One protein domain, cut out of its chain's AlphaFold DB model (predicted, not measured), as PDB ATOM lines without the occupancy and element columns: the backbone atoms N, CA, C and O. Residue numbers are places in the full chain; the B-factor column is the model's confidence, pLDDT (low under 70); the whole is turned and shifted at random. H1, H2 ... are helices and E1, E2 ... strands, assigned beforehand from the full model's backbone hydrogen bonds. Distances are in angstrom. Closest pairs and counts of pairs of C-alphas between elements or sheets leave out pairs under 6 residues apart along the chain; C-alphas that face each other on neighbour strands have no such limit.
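What this domain is: This is residues 513 to 562, 611 to 648 and 657 to 725 of the 736 residues of an uncharacterized protein of Edaphochlamys debaryana (UniProt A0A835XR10). A twisted sheet of five strands forms the core of a three-layer slab, with H2 and the long H4 over one face and H5 and H6 over the other. From this body H3 runs outward, and its residues 547 to 562 stick out as a free arm, while the short H7 lies past the edge strand E5. The printed part has 157 residues with seven named helices and five named strands, in the order H1 H2 E1 H3 E2 H4 E3 E4 H5 H6 E5 H7. The sheet is mixed, in the order E3 E4 E2 E1 E5, and the class is mixed, helices and strands. The whole is compact, with a radius of gyration of the C-alphas of 16.3 A and spans of 45 by 44 by 32 A.

How they stand to each other: In the sheet, E3, residues 671 to 676, and E4, residues 679 to 685, form an antiparallel hairpin, with N 674 and O 681 within hydrogen-bond range at 2.8 A. E2, residues 613 to 619, is parallel to E4 at 20 degrees, with N 617 and O 682 at 2.8 A. E1, residues 536 to 540, is antiparallel to E2 at 166 degrees, with N 539 and O 614 at 2.8 A. E5, residues 708 to 711, is antiparallel to E1, with N 538 and O 709 at 2.8 A; E3 and E5 are the edge strands. H2, residues 521 to 530, is on the sheet at a height of 8.4 A, over E2 and, only just, with 3 C-alphas, over E1, and runs along the strands. H4, residues 622 to 646, is on the same face at a height of 10.0 A, over E4, and runs along the strands. With its residues 628 to 635 alone H4 touches H2, the closest C-alphas being those of Leu 528 and Cys 628 at 6.1 A, opposite ways at a steep tilt of 51 degrees. H1, residues 513 to 518, only grazes the sheet and touches H4, the closest C-alphas being those of Ala 518 and Arg 639 at 5.5 A. On the opposite face, H5, residues 686 to 692, is over E4 at a height of 7.6 A, slantwise to the strands, and H6, residues 694 to 702, is over E1 at 9.0 A, along them. E4, H5, H6 and E5 make a split strand-helix-strand unit, two strands running the same way with E2 and E1 between them, and its crossover is right-handed. H3, residues 543 to 562, is not on the sheet and is close to but not clearly touching H6, with the C-alphas of Ser 545 and Ala 701 at 7.6 A. H7, residues 714 to 717, only grazes the sheet and is only just on it, with 5 pairs of C-alphas within 10 A. In H1 to H6 every O i to N i+4 pair is within hydrogen-bond range; H7 is too short for such a pair.

Where its parts are: H1 begins at C-alpha 513, (4.741, -16.766, -17.576). From first to last C-alpha H2 measures 14.2 A, E1 13.4 A, H3 28.6 A, E2 19.6 A, H4 36.3 A, E3 16.8 A and E4 19.9 A. H4 runs from C-alpha 622 at (-6.529, -7.619, -45.501) to C-alpha 646 at (1.206, -5.055, -10.124). H7 ends at C-alpha 717, (-27.452, -18.815, -35.244).

The domain as a whole: The C-alphas farthest apart are those of Ser 562 and Glu 717, 52.4 A. Residues 563 to 610 are not printed, with C-alphas 562 and 611 at 31.9 A across the cut, and residues 649 to 656 are not printed, with C-alphas 648 and 657 at 16.8 A. The links that are printed whole are tight. Residues 657 to 670 hold no named element; of these, residues 663 to 664 pair antiparallel with residues 673 to 674 of E3. The mean pLDDT of the printed part is 86.8, and 24 residues are under 70, among them residues 549 to 554 and 713 to 725.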
ATOM      1  N   ARG A 513       5.808 -16.731 -18.587       90.31
ATOM      2  CA  ARG A 513       4.741 -16.766 -17.576       90.31
ATOM      3  C   ARG A 513       3.883 -15.496 -17.590       90.31
ATOM      4  O   ARG A 513       2.661 -15.604 -17.536       90.31
ATOM      5  N   LEU A 514       4.492 -14.312 -17.689       91.75
ATOM      6  CA  LEU A 514       3.774 -13.035 -17.787       91.75
ATOM      7  C   LEU A 514       2.957 -12.935 -19.081       91.75
ATOM      8  O   LEU A 514       1.808 -12.499 -19.043       91.75
ATOM      9  N   VAL A 515       3.507 -13.383 -20.216       92.81
ATOM     10  CA  VAL A 515       2.784 -13.407 -21.499       92.81
ATOM     11  C   VAL A 515       1.595 -14.366 -21.437       92.81
ATOM     12  O   VAL A 515       0.498 -13.950 -21.793       92.81
ATOM     13  N   ALA A 516       1.761 -15.590 -20.926       91.50
ATOM     14  CA  ALA A 516       0.652 -16.537 -20.745       91.50
ATOM     15  C   ALA A 516      -0.434 -15.994 -19.788       91.50
ATOM     16  O   ALA A 516      -1.628 -16.138 -20.038       91.50
ATOM     17  N   ALA A 517      -0.040 -15.287 -18.720       93.31
ATOM     18  CA  ALA A 517      -0.980 -14.634 -17.806       93.31
ATOM     19  C   ALA A 517      -1.732 -13.445 -18.444       93.31
ATOM     20  O   ALA A 517      -2.887 -13.189 -18.094       93.31
ATOM     21  N   ALA A 518      -1.108 -12.722 -19.379       95.25
ATOM     22  CA  ALA A 518      -1.741 -11.638 -20.132       95.25
ATOM     23  C   ALA A 518      -2.638 -12.148 -21.277       95.25
ATOM     24  O   ALA A 518      -3.655 -11.531 -21.598       95.25
ATOM     25  N   ALA A 519      -2.271 -13.269 -21.898       95.81
ATOM     26  CA  ALA A 519      -2.855 -13.793 -23.126       95.81
ATOM     27  C   ALA A 519      -4.036 -14.752 -22.888       95.81
ATOM     28  O   ALA A 519      -4.110 -15.820 -23.483       95.81
ATOM     29  N   VAL A 520      -4.999 -14.388 -22.037       95.88
ATOM     30  CA  VAL A 520      -6.139 -15.274 -21.734       95.88
ATOM     31  C   VAL A 520      -6.979 -15.537 -23.008       95.88
ATOM     32  O   VAL A 520      -7.536 -14.579 -23.559       95.88
ATOM     33  N   PRO A 521      -7.153 -16.798 -23.468       96.44
ATOM     34  CA  PRO A 521      -7.778 -17.098 -24.762       96.44
ATOM     35  C   PRO A 521      -9.196 -16.530 -24.914       96.44
ATOM     36  O   PRO A 521      -9.558 -15.996 -25.964       96.44
ATOM     37  N   GLU A 522     -10.003 -16.589 -23.850       96.44
ATOM     38  CA  GLU A 522     -11.369 -16.057 -23.848       96.44
ATOM     39  C   GLU A 522     -11.408 -14.513 -23.910       96.44
ATOM     40  O   GLU A 522     -12.342 -13.925 -24.468       96.44
ATOM     41  N   GLN A 523     -10.380 -13.838 -23.379       96.81
ATOM     42  CA  GLN A 523     -10.234 -12.383 -23.489       96.81
ATOM     43  C   GLN A 523      -9.780 -11.989 -24.896       96.81
ATOM     44  O   GLN A 523     -10.373 -11.083 -25.480       96.81
ATOM     45  N   ILE A 524      -8.840 -12.731 -25.490       97.50
ATOM     46  CA  ILE A 524      -8.410 -12.559 -26.886       97.50
ATOM     47  C   ILE A 524      -9.594 -12.699 -27.850       97.50
ATOM     48  O   ILE A 524      -9.814 -11.819 -28.685       97.50
ATOM     49  N   ALA A 525     -10.418 -13.740 -27.691       97.38
ATOM     50  CA  ALA A 525     -11.641 -13.898 -28.475       97.38
ATOM     51  C   ALA A 525     -12.599 -12.701 -28.297       97.38
ATOM     52  O   ALA A 525     -13.161 -12.190 -29.268       97.38
ATOM     53  N   THR A 526     -12.729 -12.184 -27.071       97.25
ATOM     54  CA  THR A 526     -13.527 -10.983 -26.776       97.25
ATOM     55  C   THR A 526     -12.955  -9.720 -27.438       97.25
ATOM     56  O   THR A 526     -13.723  -8.902 -27.950       97.25
ATOM     57  N   TRP A 527     -11.630  -9.543 -27.472       97.88
ATOM     58  CA  TRP A 527     -10.971  -8.424 -28.158       97.88
ATOM     59  C   TRP A 527     -11.173  -8.486 -29.675       97.88
ATOM     60  O   TRP A 527     -11.476  -7.464 -30.282       97.88
ATOM     61  N   LEU A 528     -11.116  -9.678 -30.276       97.81
ATOM     62  CA  LEU A 528     -11.391  -9.884 -31.703       97.81
ATOM     63  C   LEU A 528     -12.851  -9.562 -32.066       97.81
ATOM     64  O   LEU A 528     -13.104  -8.891 -33.066       97.81
ATOM     65  N   VAL A 529     -13.814  -9.947 -31.218       97.38
ATOM     66  CA  VAL A 529     -15.231  -9.564 -31.385       97.38
ATOM     67  C   VAL A 529     -15.427  -8.046 -31.235       97.38
ATOM     68  O   VAL A 529     -16.151  -7.441 -32.031       97.38
ATOM     69  N   LYS A 530     -14.753  -7.392 -30.273       96.88
ATOM     70  CA  LYS A 530     -14.742  -5.917 -30.156       96.88
ATOM     71  C   LYS A 530     -14.149  -5.253 -31.405       96.88
ATOM     72  O   LYS A 530     -14.712  -4.273 -31.891       96.88
ATOM     73  N   ALA A 531     -13.081  -5.829 -31.959       97.19
ATOM     74  CA  ALA A 531     -12.448  -5.423 -33.212       97.19
ATOM     75  C   ALA A 531     -13.264  -5.783 -34.473       97.19
ATOM     76  O   ALA A 531     -12.779  -5.560 -35.573       97.19
ATOM     77  N   ARG A 532     -14.502  -6.285 -34.325       97.56
ATOM     78  CA  ARG A 532     -15.458  -6.602 -35.405       97.56
ATOM     79  C   ARG A 532     -15.043  -7.742 -36.347       97.56
ATOM     80  O   ARG A 532     -15.568  -7.822 -37.460       97.56
ATOM     81  N   ALA A 533     -14.204  -8.674 -35.887       97.50
ATOM     82  CA  ALA A 533     -14.052  -9.964 -36.561       97.50
ATOM     83  C   ALA A 533     -15.421 -10.672 -36.675       97.50
ATOM     84  O   ALA A 533     -16.224 -10.634 -35.740       97.50
ATOM     85  N   GLN A 534     -15.704 -11.282 -37.830       95.31
ATOM     86  CA  GLN A 534     -17.031 -11.832 -38.153       95.31
ATOM     87  C   GLN A 534     -17.318 -13.142 -37.418       95.31
ATOM     88  O   GLN A 534     -18.368 -13.306 -36.804       95.31
ATOM     89  N   ASP A 535     -16.358 -14.059 -37.500       95.81
ATOM     90  CA  ASP A 535     -16.410 -15.406 -36.951       95.81
ATOM     91  C   ASP A 535     -15.137 -15.607 -36.128       95.81
ATOM     92  O   ASP A 535     -14.038 -15.481 -36.677       95.81
ATOM     93  N   VAL A 536     -15.279 -15.889 -34.831       97.44
ATOM     94  CA  VAL A 536     -14.164 -16.123 -33.904       97.44
ATOM     95  C   VAL A 536     -14.352 -17.489 -33.246       97.44
ATOM     96  O   VAL A 536     -15.363 -17.727 -32.590       97.44
ATOM     97  N   LEU A 537     -13.392 -18.393 -33.429       96.69
ATOM     98  CA  LEU A 537     -13.403 -19.755 -32.896       96.69
ATOM     99  C   LEU A 537     -12.190 -19.969 -31.989       96.69
ATOM    100  O   LEU A 537     -11.071 -19.629 -32.361       96.69
ATOM    101  N   LEU A 538     -12.409 -20.564 -30.822       96.88
ATOM    102  CA  LEU A 538     -11.376 -21.001 -29.888       96.88
ATOM    103  C   LEU A 538     -11.301 -22.530 -29.917       96.88
ATOM    104  O   LEU A 538     -12.267 -23.211 -29.568       96.88
ATOM    105  N   TYR A 539     -10.146 -23.057 -30.302       95.62
ATOM    106  CA  TYR A 539      -9.803 -24.474 -30.247       95.62
ATOM    107  C   TYR A 539      -8.890 -24.704 -29.047       95.62
ATOM    108  O   TYR A 539      -7.841 -24.064 -28.940       95.62
ATOM    109  N   ARG A 540      -9.263 -25.620 -28.151       94.81
ATOM    110  CA  ARG A 540      -8.371 -26.093 -27.085       94.81
ATOM    111  C   ARG A 540      -7.673 -27.356 -27.574       94.81
ATOM    112  O   ARG A 540      -8.347 -28.307 -27.967       94.81
ATOM    113  N   LEU A 541      -6.343 -27.349 -27.605       93.00
ATOM    114  CA  LEU A 541      -5.547 -28.499 -28.031       93.00
ATOM    115  C   LEU A 541      -5.136 -29.336 -26.811       93.00
ATOM    116  O   LEU A 541      -4.912 -28.780 -25.730       93.00
ATOM    117  N   PRO A 542      -5.008 -30.667 -26.952       89.56
ATOM    118  CA  PRO A 542      -4.548 -31.499 -25.851       89.56
ATOM    119  C   PRO A 542      -3.057 -31.241 -25.633       89.56
ATOM    120  O   PRO A 542      -2.286 -31.213 -26.598       89.56
ATOM    121  N   ALA A 543      -2.641 -31.082 -24.374       84.88
ATOM    122  CA  ALA A 543      -1.241 -30.826 -24.018       84.88
ATOM    123  C   ALA A 543      -0.291 -31.894 -24.600       84.88
ATOM    124  O   ALA A 543       0.787 -31.568 -25.095       84.88
ATOM    125  N   GLU A 544      -0.747 -33.149 -24.647       83.56
ATOM    126  CA  GLU A 544      -0.045 -34.276 -25.269       83.56
ATOM    127  C   GLU A 544       0.240 -34.059 -26.763       83.56
ATOM    128  O   GLU A 544       1.344 -34.345 -27.217       83.56
ATOM    129  N   SER A 545      -0.698 -33.490 -27.537       74.06
ATOM    130  CA  SER A 545      -0.451 -33.207 -28.963       74.06
ATOM    131  C   SER A 545       0.585 -32.108 -29.174       74.06
ATOM    132  O   SER A 545       1.307 -32.139 -30.167       74.06
ATOM    133  N   ALA A 546       0.683 -31.151 -28.249       68.56
ATOM    134  CA  ALA A 546       1.666 -30.082 -28.328       68.56
ATOM    135  C   ALA A 546       3.071 -30.601 -28.009       68.56
ATOM    136  O   ALA A 546       4.014 -30.293 -28.739       68.56
ATOM    137  N   ALA A 547       3.193 -31.461 -26.991       70.75
ATOM    138  CA  ALA A 547       4.418 -32.207 -26.719       70.75
ATOM    139  C   ALA A 547       4.804 -33.090 -27.922       70.75
ATOM    140  O   ALA A 547       5.902 -32.956 -28.457       70.75
ATOM    141  N   ALA A 548       3.869 -33.892 -28.442       74.00
ATOM    142  CA  ALA A 548       4.098 -34.752 -29.603       74.00
ATOM    143  C   ALA A 548       4.467 -33.963 -30.875       74.00
ATOM    144  O   ALA A 548       5.309 -34.410 -31.651       74.00
ATOM    145  N   ALA A 549       3.891 -32.777 -31.095       66.56
ATOM    146  CA  ALA A 549       4.253 -31.899 -32.207       66.56
ATOM    147  C   ALA A 549       5.665 -31.309 -32.040       66.56
ATOM    148  O   ALA A 549       6.436 -31.287 -33.005       66.56
ATOM    149  N   ALA A 550       6.035 -30.884 -30.827       61.75
ATOM    150  CA  ALA A 550       7.383 -30.411 -30.513       61.75
ATOM    151  C   ALA A 550       8.436 -31.527 -30.667       61.75
ATOM    152  O   ALA A 550       9.501 -31.301 -31.254       61.75
ATOM    153  N   ASP A 551       8.119 -32.749 -30.236       67.25
ATOM    154  CA  ASP A 551       8.961 -33.936 -30.401       67.25
ATOM    155  C   ASP A 551       9.060 -34.383 -31.863       67.25
ATOM    156  O   ASP A 551      10.148 -34.732 -32.334       67.25
ATOM    157  N   ALA A 552       7.968 -34.314 -32.629       66.94
ATOM    158  CA  ALA A 552       7.966 -34.606 -34.060       66.94
ATOM    159  C   ALA A 552       8.809 -33.589 -34.848       66.94
ATOM    160  O   ALA A 552       9.609 -33.983 -35.700       66.94
ATOM    161  N   LEU A 553       8.700 -32.291 -34.539       55.28
ATOM    162  CA  LEU A 553       9.544 -31.240 -35.121       55.28
ATOM    163  C   LEU A 553      11.020 -31.437 -34.753       55.28
ATOM    164  O   LEU A 553      11.886 -31.394 -35.631       55.28
ATOM    165  N   SER A 554      11.310 -31.733 -33.485       61.34
ATOM    166  CA  SER A 554      12.663 -32.029 -33.000       61.34
ATOM    167  C   SER A 554      13.257 -33.264 -33.683       61.34
ATOM    168  O   SER A 554      14.404 -33.241 -34.138       61.34
ATOM    169  N   SER A 555      12.463 -34.324 -33.843       73.31
ATOM    170  CA  SER A 555      12.844 -35.556 -34.539       73.31
ATOM    171  C   SER A 555      13.089 -35.315 -36.028       73.31
ATOM    172  O   SER A 555      14.107 -35.756 -36.564       73.31
ATOM    173  N   ARG A 556      12.224 -34.545 -36.698       70.25
ATOM    174  CA  ARG A 556      12.386 -34.177 -38.112       70.25
ATOM    175  C   ARG A 556      13.628 -33.312 -38.334       70.25
ATOM    176  O   ARG A 556      14.349 -33.531 -39.306       70.25
ATOM    177  N   ARG A 557      13.939 -32.401 -37.405       65.06
ATOM    178  CA  ARG A 557      15.171 -31.595 -37.421       65.06
ATOM    179  C   ARG A 557      16.420 -32.471 -37.258       65.06
ATOM    180  O   ARG A 557      17.353 -32.325 -38.045       65.06
ATOM    181  N   ARG A 558      16.414 -33.437 -36.323       75.12
ATOM    182  CA  ARG A 558      17.486 -34.448 -36.162       75.12
ATOM    183  C   ARG A 558      17.666 -35.310 -37.421       75.12
ATOM    184  O   ARG A 558      18.793 -35.600 -37.819       75.12
ATOM    185  N   GLN A 559      16.574 -35.694 -38.084       76.50
ATOM    186  CA  GLN A 559      16.632 -36.438 -39.347       76.50
ATOM    187  C   GLN A 559      17.226 -35.589 -40.482       76.50
ATOM    188  O   GLN A 559      18.129 -36.060 -41.177       76.50
ATOM    189  N   GLN A 560      16.799 -34.331 -40.638       70.81
ATOM    190  CA  GLN A 560      17.333 -33.424 -41.660       70.81
ATOM    191  C   GLN A 560      18.842 -33.200 -41.501       70.81
ATOM    192  O   GLN A 560      19.577 -33.410 -42.469       70.81
ATOM    193  N   THR A 561      19.331 -32.888 -40.294       69.75
ATOM    194  CA  THR A 561      20.778 -32.717 -40.054       69.75
ATOM    195  C   THR A 561      21.564 -34.007 -40.314       69.75
ATOM    196  O   THR A 561      22.610 -33.970 -40.963       69.75
ATOM    197  N   SER A 562      21.025 -35.174 -39.931       76.69
ATOM    198  CA  SER A 562      21.651 -36.472 -40.232       76.69
ATOM    199  C   SER A 562      21.729 -36.779 -41.737       76.69
ATOM    200  O   SER A 562      22.689 -37.403 -42.194       76.69
ATOM    201  N   GLY A 611      -4.022 -26.418 -21.664       85.56
ATOM    202  CA  GLY A 611      -3.381 -26.833 -22.907       85.56
ATOM    203  C   GLY A 611      -3.340 -25.663 -23.896       85.56
ATOM    204  O   GLY A 611      -4.175 -24.752 -23.796       85.56
ATOM    205  N   PRO A 612      -2.398 -25.674 -24.853       92.69
ATOM    206  CA  PRO A 612      -2.265 -24.584 -25.803       92.69
ATOM    207  C   PRO A 612      -3.555 -24.384 -26.598       92.69
ATOM    208  O   PRO A 612      -4.276 -25.326 -26.941       92.69
ATOM    209  N   CYS A 613      -3.858 -23.124 -26.865       95.38
ATOM    210  CA  CYS A 613      -5.119 -22.699 -27.448       95.38
ATOM    211  C   CYS A 613      -4.879 -22.025 -28.797       95.38
ATOM    212  O   CYS A 613      -3.972 -21.208 -28.941       95.38
ATOM    213  N   VAL A 614      -5.734 -22.311 -29.778       96.62
ATOM    214  CA  VAL A 614      -5.707 -21.640 -31.081       96.62
ATOM    215  C   VAL A 614      -6.976 -20.817 -31.255       96.62
ATOM    216  O   VAL A 614      -8.083 -21.354 -31.212       96.62
ATOM    217  N   VAL A 615      -6.825 -19.509 -31.458       97.50
ATOM    218  CA  VAL A 615      -7.926 -18.582 -31.739       97.50
ATOM    219  C   VAL A 615      -7.926 -18.244 -33.225       97.50
ATOM    220  O   VAL A 615      -7.032 -17.558 -33.714       97.50
ATOM    221  N   LEU A 616      -8.941 -18.706 -33.947       97.88
ATOM    222  CA  LEU A 616      -9.143 -18.450 -35.370       97.88
ATOM    223  C   LEU A 616     -10.174 -17.328 -35.552       97.88
ATOM    224  O   LEU A 616     -11.283 -17.427 -35.033       97.88
ATOM    225  N   ALA A 617      -9.844 -16.283 -36.308       98.12
ATOM    226  CA  ALA A 617     -10.724 -15.144 -36.560       98.12
ATOM    227  C   ALA A 617     -10.837 -14.812 -38.052       98.12
ATOM    228  O   ALA A 617      -9.859 -14.884 -38.794       98.12
ATOM    229  N   THR A 618     -12.032 -14.405 -38.492       98.19
ATOM    230  CA  THR A 618     -12.283 -13.958 -39.876       98.19
ATOM    231  C   THR A 618     -12.477 -12.453 -39.970       98.19
ATOM    232  O   THR A 618     -13.334 -11.883 -39.294       98.19
ATOM    233  N   ALA A 619     -11.709 -11.822 -40.853       98.06
ATOM    234  CA  ALA A 619     -11.769 -10.405 -41.164       98.06
ATOM    235  C   ALA A 619     -12.340 -10.150 -42.571       98.06
ATOM    236  O   ALA A 619     -12.156 -10.933 -43.502       98.06
ATOM    237  N   LEU A 620     -12.990  -8.993 -42.725       97.50
ATOM    238  CA  LEU A 620     -13.641  -8.559 -43.975       97.50
ATOM    239  C   LEU A 620     -12.660  -8.267 -45.126       97.50
ATOM    240  O   LEU A 620     -13.054  -8.262 -46.285       97.50
ATOM    241  N   SER A 621     -11.406  -7.939 -44.811       97.62
ATOM    242  CA  SER A 621     -10.374  -7.543 -45.776       97.62
ATOM    243  C   SER A 621      -8.983  -7.658 -45.152       97.62
ATOM    244  O   SER A 621      -8.860  -7.738 -43.931       97.62
ATOM    245  N   GLN A 622      -7.927  -7.599 -45.965       97.44
ATOM    246  CA  GLN A 622      -6.529  -7.619 -45.501       97.44
ATOM    247  C   GLN A 622      -6.231  -6.482 -44.500       97.44
ATOM    248  O   GLN A 622      -5.632  -6.702 -43.448       97.44
ATOM    249  N   ARG A 623      -6.726  -5.262 -44.770       97.06
ATOM    250  CA  ARG A 623      -6.589  -4.115 -43.851       97.06
ATOM    251  C   ARG A 623      -7.320  -4.350 -42.526       97.06
ATOM    252  O   ARG A 623      -6.821  -3.949 -41.478       97.06
ATOM    253  N   HIS A 624      -8.483  -5.000 -42.566       97.75
ATOM    254  CA  HIS A 624      -9.223  -5.372 -41.362       97.75
ATOM    255  C   HIS A 624      -8.502  -6.489 -40.588       97.75
ATOM    256  O   HIS A 624      -8.392  -6.391 -39.372       97.75
ATOM    257  N   ALA A 625      -7.919  -7.482 -41.271       97.50
ATOM    258  CA  ALA A 625      -7.133  -8.541 -40.636       97.50
ATOM    259  C   ALA A 625      -5.957  -7.964 -39.834       97.50
ATOM    260  O   ALA A 625      -5.778  -8.310 -38.665       97.50
ATOM    261  N   TYR A 626      -5.220  -7.020 -40.430       97.31
ATOM    262  CA  TYR A 626      -4.144  -6.294 -39.752       97.31
ATOM    263  C   TYR A 626      -4.647  -5.505 -38.538       97.31
ATOM    264  O   TYR A 626      -4.077  -5.618 -37.456       97.31
ATOM    265  N   ALA A 627      -5.759  -4.775 -38.673       97.06
ATOM    266  CA  ALA A 627      -6.355  -4.041 -37.557       97.06
ATOM    267  C   ALA A 627      -6.784  -4.960 -36.393       97.06
ATOM    268  O   ALA A 627      -6.556  -4.615 -35.236       97.06
ATOM    269  N   CYS A 628      -7.353  -6.139 -36.673       97.81
ATOM    270  CA  CYS A 628      -7.702  -7.122 -35.644       97.81
ATOM    271  C   CYS A 628      -6.461  -7.707 -34.946       97.81
ATOM    272  O   CYS A 628      -6.457  -7.822 -33.721       97.81
ATOM    273  N   ALA A 629      -5.416  -8.063 -35.701       97.44
ATOM    274  CA  ALA A 629      -4.177  -8.614 -35.145       97.44
ATOM    275  C   ALA A 629      -3.440  -7.585 -34.267       97.44
ATOM    276  O   ALA A 629      -3.059  -7.891 -33.136       97.44
ATOM    277  N   GLU A 630      -3.323  -6.341 -34.739       96.94
ATOM    278  CA  GLU A 630      -2.756  -5.236 -33.961       96.94
ATOM    279  C   GLU A 630      -3.591  -4.928 -32.713       96.94
ATOM    280  O   GLU A 630      -3.020  -4.715 -31.647       96.94
ATOM    281  N   ALA A 631      -4.928  -4.950 -32.798       97.06
ATOM    282  CA  ALA A 631      -5.790  -4.744 -31.633       97.06
ATOM    283  C   ALA A 631      -5.535  -5.792 -30.535       97.06
ATOM    284  O   ALA A 631      -5.435  -5.428 -29.365       97.06
ATOM    285  N   VAL A 632      -5.354  -7.069 -30.898       97.19
ATOM    286  CA  VAL A 632      -4.937  -8.111 -29.942       97.19
ATOM    287  C   VAL A 632      -3.548  -7.808 -29.377       97.19
ATOM    288  O   VAL A 632      -3.381  -7.850 -28.160       97.19
ATOM    289  N   ARG A 633      -2.567  -7.439 -30.216       96.62
ATOM    290  CA  ARG A 633      -1.216  -7.079 -29.752       96.62
ATOM    291  C   ARG A 633      -1.236  -5.944 -28.729       96.62
ATOM    292  O   ARG A 633      -0.560  -6.046 -27.707       96.62
ATOM    293  N   TYR A 634      -1.994  -4.878 -28.994       96.44
ATOM    294  CA  TYR A 634      -2.130  -3.747 -28.078       96.44
ATOM    295  C   TYR A 634      -2.753  -4.182 -26.749       96.44
ATOM    296  O   TYR A 634      -2.157  -3.940 -25.709       96.44
ATOM    297  N   GLN A 635      -3.867  -4.921 -26.765       97.06
ATOM    298  CA  GLN A 635      -4.502  -5.386 -25.525       97.06
ATOM    299  C   GLN A 635      -3.603  -6.331 -24.703       97.06
ATOM    300  O   GLN A 635      -3.536  -6.189 -23.483       97.06
ATOM    301  N   VAL A 636      -2.853  -7.241 -25.345       95.81
ATOM    302  CA  VAL A 636      -1.866  -8.092 -24.649       95.81
ATOM    303  C   VAL A 636      -0.730  -7.254 -24.058       95.81
ATOM    304  O   VAL A 636      -0.330  -7.496 -22.923       95.81
ATOM    305  N   ARG A 637      -0.215  -6.251 -24.785       95.25
ATOM    306  CA  ARG A 637       0.833  -5.341 -24.289       95.25
ATOM    307  C   ARG A 637       0.356  -4.527 -23.088       95.25
ATOM    308  O   ARG A 637       1.077  -4.425 -22.103       95.25
ATOM    309  N   ASP A 638      -0.840  -3.960 -23.168       95.06
ATOM    310  CA  ASP A 638      -1.385  -3.116 -22.107       95.06
ATOM    311  C   ASP A 638      -1.656  -3.971 -20.848       95.06
ATOM    312  O   ASP A 638      -1.323  -3.564 -19.735       95.06
ATOM    313  N   ARG A 639      -2.123  -5.221 -21.018       95.25
ATOM    314  CA  ARG A 639      -2.269  -6.192 -19.920       95.25
ATOM    315  C   ARG A 639      -0.929  -6.675 -19.354       95.25
ATOM    316  O   ARG A 639      -0.823  -6.867 -18.145       95.25
ATOM    317  N   LEU A 640       0.097  -6.850 -20.190       93.88
ATOM    318  CA  LEU A 640       1.473  -7.117 -19.749       93.88
ATOM    319  C   LEU A 640       2.006  -5.972 -18.885       93.88
ATOM    320  O   LEU A 640       2.608  -6.234 -17.850       93.88
ATOM    321  N   GLN A 641       1.765  -4.719 -19.280       92.12
ATOM    322  CA  GLN A 641       2.177  -3.542 -18.516       92.12
ATOM    323  C   GLN A 641       1.448  -3.458 -17.166       92.12
ATOM    324  O   GLN A 641       2.090  -3.196 -16.153       92.12
ATOM    325  N   GLU A 642       0.145  -3.753 -17.131       92.56
ATOM    326  CA  GLU A 642      -0.642  -3.835 -15.894       92.56
ATOM    327  C   GLU A 642      -0.104  -4.923 -14.946       92.56
ATOM    328  O   GLU A 642       0.197  -4.633 -13.788       92.56
ATOM    329  N   LEU A 643       0.103  -6.151 -15.443       92.12
ATOM    330  CA  LEU A 643       0.661  -7.263 -14.659       92.12
ATOM    331  C   LEU A 643       2.086  -6.976 -14.169       92.12
ATOM    332  O   LEU A 643       2.424  -7.324 -13.041       92.12
ATOM    333  N   ALA A 644       2.904  -6.320 -14.992       88.31
ATOM    334  CA  ALA A 644       4.244  -5.895 -14.618       88.31
ATOM    335  C   ALA A 644       4.194  -4.830 -13.503       88.31
ATOM    336  O   ALA A 644       4.901  -4.957 -12.509       88.31
ATOM    337  N   SER A 645       3.309  -3.830 -13.609       88.56
ATOM    338  CA  SER A 645       3.138  -2.791 -12.579       88.56
ATOM    339  C   SER A 645       2.522  -3.291 -11.266       88.56
ATOM    340  O   SER A 645       2.754  -2.687 -10.222       88.56
ATOM    341  N   ALA A 646       1.766  -4.393 -11.304       90.50
ATOM    342  CA  ALA A 646       1.206  -5.055 -10.124       90.50
ATOM    343  C   ALA A 646       2.188  -6.036  -9.450       90.50
ATOM    344  O   ALA A 646       1.934  -6.495  -8.335       90.50
ATOM    345  N   GLY A 647       3.290  -6.391 -10.119       86.31
ATOM    346  CA  GLY A 647       4.337  -7.238  -9.554       86.31
ATOM    347  C   GLY A 647       5.145  -6.526  -8.458       86.31
ATOM    348  O   GLY A 647       5.147  -5.295  -8.384       86.31
ATOM    349  N   PRO A 648       5.878  -7.273  -7.608       83.06
ATOM    350  CA  PRO A 648       6.830  -6.664  -6.682       83.06
ATOM    351  C   PRO A 648       7.832  -5.822  -7.480       83.06
ATOM    352  O   PRO A 648       8.395  -6.309  -8.458       83.06
ATOM    353  N   VAL A 657       7.533  -3.447 -21.844       60.88
ATOM    354  CA  VAL A 657       6.862  -2.861 -23.020       60.88
ATOM    355  C   VAL A 657       7.412  -3.423 -24.344       60.88
ATOM    356  O   VAL A 657       6.692  -3.476 -25.341       60.88
ATOM    357  N   ARG A 658       8.663  -3.913 -24.368       73.81
ATOM    358  CA  ARG A 658       9.277  -4.546 -25.553       73.81
ATOM    359  C   ARG A 658       8.830  -5.994 -25.780       73.81
ATOM    360  O   ARG A 658       9.247  -6.598 -26.766       73.81
ATOM    361  N   TRP A 659       8.022  -6.569 -24.892       78.19
ATOM    362  CA  TRP A 659       7.642  -7.986 -24.944       78.19
ATOM    363  C   TRP A 659       6.277  -8.257 -25.577       78.19
ATOM    364  O   TRP A 659       5.861  -9.415 -25.604       78.19
ATOM    365  N   ALA A 660       5.616  -7.227 -26.119       85.38
ATOM    366  CA  ALA A 660       4.400  -7.385 -26.911       85.38
ATOM    367  C   ALA A 660       4.592  -8.459 -28.007       85.38
ATOM    368  O   ALA A 660       5.627  -8.458 -28.682       85.38
ATOM    369  N   PRO A 661       3.623  -9.371 -28.199       91.56
ATOM    370  CA  PRO A 661       3.756 -10.458 -29.162       91.56
ATOM    371  C   PRO A 661       3.857  -9.915 -30.594       91.56
ATOM    372  O   PRO A 661       3.121  -9.008 -30.985       91.56
ATOM    373  N   ALA A 662       4.779 -10.452 -31.391       93.88
ATOM    374  CA  ALA A 662       4.947 -10.013 -32.771       93.88
ATOM    375  C   ALA A 662       3.789 -10.519 -33.650       93.88
ATOM    376  O   ALA A 662       3.385 -11.679 -33.551       93.88
ATOM    377  N   VAL A 663       3.289  -9.662 -34.543       95.75
ATOM    378  CA  VAL A 663       2.404 -10.088 -35.636       95.75
ATOM    379  C   VAL A 663       3.286 -10.611 -36.768       95.75
ATOM    380  O   VAL A 663       4.065  -9.865 -37.357       95.75
ATOM    381  N   ALA A 664       3.171 -11.902 -37.058       94.94
ATOM    382  CA  ALA A 664       3.806 -12.571 -38.180       94.94
ATOM    383  C   ALA A 664       2.899 -12.534 -39.421       94.94
ATOM    384  O   ALA A 664       1.709 -12.854 -39.363       94.94
ATOM    385  N   GLY A 665       3.490 -12.169 -40.555       93.06
ATOM    386  CA  GLY A 665       2.814 -11.992 -41.837       93.06
ATOM    387  C   GLY A 665       3.257 -10.698 -42.517       93.06
ATOM    388  O   GLY A 665       3.899  -9.847 -41.905       93.06
ATOM    389  N   VAL A 666       2.950 -10.553 -43.804       87.81
ATOM    390  CA  VAL A 666       3.254  -9.326 -44.558       87.81
ATOM    391  C   VAL A 666       2.136  -8.307 -44.326       87.81
ATOM    392  O   VAL A 666       0.965  -8.677 -44.250       87.81
ATOM    393  N   ASN A 667       2.460  -7.014 -44.253       81.94
ATOM    394  CA  ASN A 667       1.444  -5.959 -44.225       81.94
ATOM    395  C   ASN A 667       0.603  -6.006 -45.511       81.94
ATOM    396  O   ASN A 667       1.139  -5.869 -46.607       81.94
ATOM    397  N   GLY A 668      -0.710  -6.204 -45.374       86.50
ATOM    398  CA  GLY A 668      -1.598  -6.495 -46.508       86.50
ATOM    399  C   GLY A 668      -1.739  -7.988 -46.839       86.50
ATOM    400  O   GLY A 668      -2.383  -8.324 -47.825       86.50
ATOM    401  N   GLY A 669      -1.184  -8.884 -46.020       91.94
ATOM    402  CA  GLY A 669      -1.430 -10.321 -46.102       91.94
ATOM    403  C   GLY A 669      -2.902 -10.679 -45.889       91.94
ATOM    404  O   GLY A 669      -3.644 -10.003 -45.173       91.94
ATOM    405  N   ASP A 670      -3.326 -11.763 -46.528       97.38
ATOM    406  CA  ASP A 670      -4.653 -12.366 -46.401       97.38
ATOM    407  C   ASP A 670      -4.777 -13.295 -45.177       97.38
ATOM    408  O   ASP A 670      -5.896 -13.616 -44.766       97.38
ATOM    409  N   TRP A 671      -3.642 -13.663 -44.576       97.81
ATOM    410  CA  TRP A 671      -3.488 -14.369 -43.305       97.81
ATOM    411  C   TRP A 671      -2.390 -13.700 -42.465       97.81
ATOM    412  O   TRP A 671      -1.293 -13.429 -42.954       97.81
ATOM    413  N   LEU A 672      -2.696 -13.446 -41.193       97.88
ATOM    414  CA  LEU A 672      -1.761 -12.996 -40.165       97.88
ATOM    415  C   LEU A 672      -1.808 -13.951 -38.969       97.88
ATOM    416  O   LEU A 672      -2.863 -14.496 -38.633       97.88
ATOM    417  N   SER A 673      -0.669 -14.121 -38.306       97.69
ATOM    418  CA  SER A 673      -0.529 -14.941 -37.105       97.69
ATOM    419  C   SER A 673       0.106 -14.131 -35.979       97.69
ATOM    420  O   SER A 673       0.971 -13.302 -36.226       97.69
ATOM    421  N   LEU A 674      -0.285 -14.379 -34.736       96.56
ATOM    422  CA  LEU A 674       0.305 -13.774 -33.544       96.56
ATOM    423  C   LEU A 674       0.451 -14.859 -32.477       96.56
ATOM    424  O   LEU A 674      -0.468 -15.641 -32.258       96.56
ATOM    425  N   GLU A 675       1.616 -14.927 -31.843       95.88
ATOM    426  CA  GLU A 675       1.941 -15.930 -30.825       95.88
ATOM    427  C   GLU A 675       2.082 -15.237 -29.471       95.88
ATOM    428  O   GLU A 675       2.945 -14.376 -29.294       95.88
ATOM    429  N   ALA A 676       1.204 -15.577 -28.530       94.56
ATOM    430  CA  ALA A 676       1.131 -14.970 -27.209       94.56
ATOM    431  C   ALA A 676       1.135 -16.070 -26.138       94.56
ATOM    432  O   ALA A 676       0.098 -16.444 -25.597       94.56
ATOM    433  N   GLY A 677       2.327 -16.596 -25.843       92.19
ATOM    434  CA  GLY A 677       2.514 -17.632 -24.829       92.19
ATOM    435  C   GLY A 677       1.953 -18.973 -25.293       92.19
ATOM    436  O   GLY A 677       2.399 -19.515 -26.298       92.19
ATOM    437  N   ASP A 678       0.979 -19.503 -24.561       93.38
ATOM    438  CA  ASP A 678       0.232 -20.720 -24.894       93.38
ATOM    439  C   ASP A 678      -0.903 -20.484 -25.910       93.38
ATOM    440  O   ASP A 678      -1.552 -21.445 -26.333       93.38
ATOM    441  N   VAL A 679      -1.142 -19.234 -26.333       96.00
ATOM    442  CA  VAL A 679      -2.201 -18.888 -27.293       96.00
ATOM    443  C   VAL A 679      -1.643 -18.470 -28.649       96.00
ATOM    444  O   VAL A 679      -0.958 -17.454 -28.786       96.00
ATOM    445  N   GLN A 680      -2.024 -19.213 -29.688       96.50
ATOM    446  CA  GLN A 680      -1.771 -18.864 -31.081       96.50
ATOM    447  C   GLN A 680      -3.023 -18.233 -31.698       96.50
ATOM    448  O   GLN A 680      -4.102 -18.822 -31.702       96.50
ATOM    449  N   VAL A 681      -2.894 -17.025 -32.234       97.88
ATOM    450  CA  VAL A 681      -3.991 -16.269 -32.845       97.88
ATOM    451  C   VAL A 681      -3.779 -16.212 -34.350       97.88
ATOM    452  O   VAL A 681      -2.739 -15.756 -34.817       97.88
ATOM    453  N   HIS A 682      -4.775 -16.630 -35.122       98.19
ATOM    454  CA  HIS A 682      -4.770 -16.564 -36.576       98.19
ATOM    455  C   HIS A 682      -5.925 -15.691 -37.059       98.19
ATOM    456  O   HIS A 682      -7.091 -16.009 -36.827       98.19
ATOM    457  N   VAL A 683      -5.610 -14.609 -37.769       98.19
ATOM    458  CA  VAL A 683      -6.604 -13.729 -38.391       98.19
ATOM    459  C   VAL A 683      -6.510 -13.887 -39.901       98.19
ATOM    460  O   VAL A 683      -5.465 -13.621 -40.491       98.19
ATOM    461  N   LEU A 684      -7.597 -14.326 -40.533       98.25
ATOM    462  CA  LEU A 684      -7.657 -14.593 -41.970       98.25
ATOM    463  C   LEU A 684      -8.763 -13.782 -42.634       98.25
ATOM    464  O   LEU A 684      -9.802 -13.506 -42.040       98.25
ATOM    465  N   THR A 685      -8.581 -13.457 -43.907       98.25
ATOM    466  CA  THR A 685      -9.705 -13.110 -44.782       98.25
ATOM    467  C   THR A 685     -10.573 -14.342 -45.054       98.25
ATOM    468  O   THR A 685     -10.102 -15.478 -44.957       98.25
ATOM    469  N   ALA A 686     -11.835 -14.141 -45.440       97.19
ATOM    470  CA  ALA A 686     -12.732 -15.248 -45.785       97.19
ATOM    471  C   ALA A 686     -12.165 -16.164 -46.895       97.19
ATOM    472  O   ALA A 686     -12.277 -17.384 -46.798       97.19
ATOM    473  N   GLN A 687     -11.499 -15.590 -47.906       96.94
ATOM    474  CA  GLN A 687     -10.862 -16.342 -48.993       96.94
ATOM    475  C   GLN A 687      -9.681 -17.187 -48.493       96.94
ATOM    476  O   GLN A 687      -9.628 -18.386 -48.766       96.94
ATOM    477  N   ALA A 688      -8.771 -16.594 -47.711       97.31
ATOM    478  CA  ALA A 688      -7.647 -17.317 -47.115       97.31
ATOM    479  C   ALA A 688      -8.134 -18.470 -46.225       97.31
ATOM    480  O   ALA A 688      -7.633 -19.589 -46.310       97.31
ATOM    481  N   ARG A 689      -9.170 -18.227 -45.417       97.19
ATOM    482  CA  ARG A 689      -9.778 -19.236 -44.543       97.19
ATOM    483  C   ARG A 689     -10.318 -20.440 -45.328       97.19
ATOM    484  O   ARG A 689      -9.992 -21.576 -44.996       97.19
ATOM    485  N   GLN A 690     -11.053 -20.201 -46.417       96.38
ATOM    486  CA  GLN A 690     -11.541 -21.257 -47.320       96.38
ATOM    487  C   GLN A 690     -10.414 -22.025 -48.031       96.38
ATOM    488  O   GLN A 690     -10.555 -23.225 -48.283       96.38
ATOM    489  N   TYR A 691      -9.313 -21.341 -48.358       97.25
ATOM    490  CA  TYR A 691      -8.152 -21.922 -49.030       97.25
ATOM    491  C   TYR A 691      -7.319 -22.812 -48.093       97.25
ATOM    492  O   TYR A 691      -7.061 -23.968 -48.419       97.25
ATOM    493  N   TYR A 692      -6.945 -22.308 -46.911       96.56
ATOM    494  CA  TYR A 692      -6.092 -23.031 -45.959       96.56
ATOM    495  C   TYR A 692      -6.838 -24.091 -45.132       96.56
ATOM    496  O   TYR A 692      -6.202 -25.033 -44.664       96.56
ATOM    497  N   ARG A 693      -8.164 -23.960 -44.948       96.00
ATOM    498  CA  ARG A 693      -9.030 -24.922 -44.226       96.00
ATOM    499  C   ARG A 693      -8.493 -25.326 -42.845       96.00
ATOM    500  O   ARG A 693      -8.558 -26.496 -42.458       96.00
ATOM    501  N   LEU A 694      -7.957 -24.354 -42.103       94.56
ATOM    502  CA  LEU A 694      -7.316 -24.581 -40.803       94.56
ATOM    503  C   LEU A 694      -8.268 -25.248 -39.799       94.56
ATOM    504  O   LEU A 694      -7.821 -26.020 -38.958       94.56
ATOM    505  N   GLU A 695      -9.576 -25.026 -39.924       95.25
ATOM    506  CA  GLU A 695     -10.602 -25.661 -39.097       95.25
ATOM    507  C   GLU A 695     -10.585 -27.181 -39.188       95.25
ATOM    508  O   GLU A 695     -10.706 -27.825 -38.158       95.25
ATOM    509  N   ALA A 696     -10.406 -27.769 -40.375       92.88
ATOM    510  CA  ALA A 696     -10.405 -29.225 -40.521       92.88
ATOM    511  C   ALA A 696      -9.215 -29.853 -39.771       92.88
ATOM    512  O   ALA A 696      -9.358 -30.872 -39.092       92.88
ATOM    513  N   LEU A 697      -8.052 -29.196 -39.837       92.25
ATOM    514  CA  LEU A 697      -6.850 -29.588 -39.101       92.25
ATOM    515  C   LEU A 697      -7.049 -29.411 -37.588       92.25
ATOM    516  O   LEU A 697      -6.884 -30.365 -36.828       92.25
ATOM    517  N   LEU A 698      -7.463 -28.217 -37.151       93.56
ATOM    518  CA  LEU A 698      -7.644 -27.877 -35.738       93.56
ATOM    519  C   LEU A 698      -8.776 -28.673 -35.079       93.56
ATOM    520  O   LEU A 698      -8.654 -29.052 -33.920       93.56
ATOM    521  N   GLN A 699      -9.855 -28.976 -35.802       92.50
ATOM    522  CA  GLN A 699     -10.968 -29.785 -35.306       92.50
ATOM    523  C   GLN A 699     -10.559 -31.250 -35.141       92.50
ATOM    524  O   GLN A 699     -10.955 -31.860 -34.150       92.50
ATOM    525  N   SER A 700      -9.715 -31.801 -36.025       89.38
ATOM    526  CA  SER A 700      -9.156 -33.150 -35.834       89.38
ATOM    527  C   SER A 700      -8.332 -33.264 -34.541       89.38
ATOM    528  O   SER A 700      -8.464 -34.249 -33.817       89.38
ATOM    529  N   ALA A 701      -7.570 -32.220 -34.194       88.00
ATOM    530  CA  ALA A 701      -6.773 -32.164 -32.969       88.00
ATOM    531  C   ALA A 701      -7.625 -31.861 -31.717       88.00
ATOM    532  O   ALA A 701      -7.497 -32.529 -30.694       88.00
ATOM    533  N   ALA A 702      -8.543 -30.893 -31.793       88.06
ATOM    534  CA  ALA A 702      -9.392 -30.477 -30.671       88.06
ATOM    535  C   ALA A 702     -10.485 -31.501 -30.305       88.06
ATOM    536  O   ALA A 702     -10.950 -31.527 -29.162       88.06
ATOM    537  N   SER A 703     -10.877 -32.378 -31.240       86.00
ATOM    538  CA  SER A 703     -11.806 -33.491 -30.967       86.00
ATOM    539  C   SER A 703     -11.247 -34.488 -29.947       86.00
ATOM    540  O   SER A 703     -12.017 -35.174 -29.283       86.00
ATOM    541  N   GLN A 704      -9.922 -34.534 -29.774       81.56
ATOM    542  CA  GLN A 704      -9.255 -35.362 -28.767       81.56
ATOM    543  C   GLN A 704      -9.209 -34.699 -27.371       81.56
ATOM    544  O   GLN A 704      -8.762 -35.330 -26.421       81.56
ATOM    545  N   ALA A 705      -9.636 -33.433 -27.229       70.56
ATOM    546  CA  ALA A 705      -9.176 -32.557 -26.139       70.56
ATOM    547  C   ALA A 705     -10.232 -31.706 -25.422       70.56
ATOM    548  O   ALA A 705      -9.885 -30.887 -24.570       70.56
ATOM    549  N   GLY A 706     -11.515 -31.858 -25.754       66.06
ATOM    550  CA  GLY A 706     -12.586 -31.096 -25.101       66.06
ATOM    551  C   GLY A 706     -13.072 -29.856 -25.859       66.06
ATOM    552  O   GLY A 706     -13.736 -29.006 -25.268       66.06
ATOM    553  N   GLY A 707     -12.833 -29.787 -27.173       79.31
ATOM    554  CA  GLY A 707     -13.769 -29.141 -28.096       79.31
ATOM    555  C   GLY A 707     -13.466 -27.711 -28.555       79.31
ATOM    556  O   GLY A 707     -12.397 -27.138 -28.332       79.31
ATOM    557  N   VAL A 708     -14.451 -27.166 -29.275       88.44
ATOM    558  CA  VAL A 708     -14.393 -25.890 -30.002       88.44
ATOM    559  C   VAL A 708     -15.446 -24.941 -29.436       88.44
ATOM    560  O   VAL A 708     -16.612 -25.314 -29.311       88.44
ATOM    561  N   GLN A 709     -15.057 -23.707 -29.123       89.00
ATOM    562  CA  GLN A 709     -15.958 -22.671 -28.619       89.00
ATOM    563  C   GLN A 709     -16.075 -21.523 -29.629       89.00
ATOM    564  O   GLN A 709     -15.080 -20.893 -29.980       89.00
ATOM    565  N   ALA A 710     -17.295 -21.235 -30.084       88.88
ATOM    566  CA  ALA A 710     -17.573 -20.116 -30.982       88.88
ATOM    567  C   ALA A 710     -17.908 -18.830 -30.205       88.88
ATOM    568  O   ALA A 710     -18.591 -18.864 -29.180       88.88
ATOM    569  N   PHE A 711     -17.459 -17.690 -30.726       88.75
ATOM    570  CA  PHE A 711     -17.688 -16.350 -30.190       88.75
ATOM    571  C   PHE A 711     -18.198 -15.406 -31.291       88.75
ATOM    572  O   PHE A 711     -17.823 -15.520 -32.458       88.75
ATOM    573  N   GLY A 712     -19.023 -14.430 -30.902       82.44
ATOM    574  CA  GLY A 712     -19.608 -13.431 -31.807       82.44
ATOM    575  C   GLY A 712     -21.091 -13.680 -32.122       82.44
ATOM    576  O   GLY A 712     -21.673 -14.642 -31.624       82.44
ATOM    577  N   PRO A 713     -21.731 -12.812 -32.931       69.12
ATOM    578  CA  PRO A 713     -23.166 -12.904 -33.224       69.12
ATOM    579  C   PRO A 713     -23.539 -14.206 -33.949       69.12
ATOM    580  O   PRO A 713     -24.582 -14.788 -33.669       69.12
ATOM    581  N   ALA A 714     -22.649 -14.718 -34.805       59.72
ATOM    582  CA  ALA A 714     -22.848 -15.971 -35.526       59.72
ATOM    583  C   ALA A 714     -22.914 -17.212 -34.611       59.72
ATOM    584  O   ALA A 714     -23.506 -18.214 -35.005       59.72
ATOM    585  N   ALA A 715     -22.367 -17.151 -33.388       61.25
ATOM    586  CA  ALA A 715     -22.330 -18.284 -32.458       61.25
ATOM    587  C   ALA A 715     -23.715 -18.694 -31.914       61.25
ATOM    588  O   ALA A 715     -23.849 -19.783 -31.364       61.25
ATOM    589  N   GLY A 716     -24.736 -17.835 -32.050       51.41
ATOM    590  CA  GLY A 716     -26.120 -18.153 -31.677       51.41
ATOM    591  C   GLY A 716     -26.969 -18.739 -32.812       51.41
ATOM    592  O   GLY A 716     -27.921 -19.462 -32.537       51.41
ATOM    593  N   GLU A 717     -26.637 -18.440 -34.073       48.50
ATOM    594  CA  GLU A 717     -27.452 -18.815 -35.244       48.50
ATOM    595  C   GLU A 717     -26.836 -19.943 -36.083       48.50
ATOM    596  O   GLU A 717     -27.567 -20.720 -36.697       48.50
ATOM    597  N   ARG A 718     -25.504 -20.082 -36.100       53.25
ATOM    598  CA  ARG A 718     -24.814 -21.154 -36.830       53.25
ATOM    599  C   ARG A 718     -24.540 -22.328 -35.894       53.25
ATOM    600  O   ARG A 718     -23.629 -22.264 -35.069       53.25
ATOM    601  N   ARG A 719     -25.282 -23.433 -36.048       47.12
ATOM    602  CA  ARG A 719     -24.859 -24.719 -35.464       47.12
ATOM    603  C   ARG A 719     -23.518 -25.114 -36.083       47.12
ATOM    604  O   ARG A 719     -23.340 -24.970 -37.293       47.12
ATOM    605  N   LEU A 720     -22.599 -25.640 -35.272       53.66
ATOM    606  CA  LEU A 720     -21.293 -26.118 -35.750       53.66
ATOM    607  C   LEU A 720     -21.448 -27.200 -36.838       53.66
ATOM    608  O   LEU A 720     -20.678 -27.219 -37.792       53.66
ATOM    609  N   ASP A 721     -22.516 -27.999 -36.759       47.97
ATOM    610  CA  ASP A 721     -22.885 -29.027 -37.744       47.97
ATOM    611  C   ASP A 721     -23.293 -28.459 -39.119       47.97
ATOM    612  O   ASP A 721     -23.331 -29.189 -40.102       47.97
ATOM    613  N   THR A 722     -23.601 -27.157 -39.203       41.25
ATOM    614  CA  THR A 722     -23.986 -26.461 -40.448       41.25
ATOM    615  C   THR A 722     -22.857 -25.633 -41.063       41.25
ATOM    616  O   THR A 722     -23.100 -24.845 -41.975       41.25
ATOM    617  N   ILE A 723     -21.601 -25.839 -40.642       48.06
ATOM    618  CA  ILE A 723     -20.427 -25.406 -41.422       48.06
ATOM    619  C   ILE A 723     -20.174 -26.419 -42.556       48.06
ATOM    620  O   ILE A 723     -19.064 -26.911 -42.761       48.06
ATOM    621  N   GLU A 724     -21.220 -26.718 -43.332       39.47
ATOM    622  CA  GLU A 724     -21.032 -27.248 -44.675       39.47
ATOM    623  C   GLU A 724     -20.410 -26.122 -45.497       39.47
ATOM    624  O   GLU A 724     -21.076 -25.195 -45.962       39.47
ATOM    625  N   THR A 725     -19.084 -26.176 -45.638       40.44
ATOM    626  CA  THR A 725     -18.371 -25.388 -46.638       40.44
ATOM    627  C   THR A 725     -19.085 -25.585 -47.965       40.44
ATOM    628  O   THR A 725     -19.149 -26.724 -48.435       40.44
TER     629      THR A 725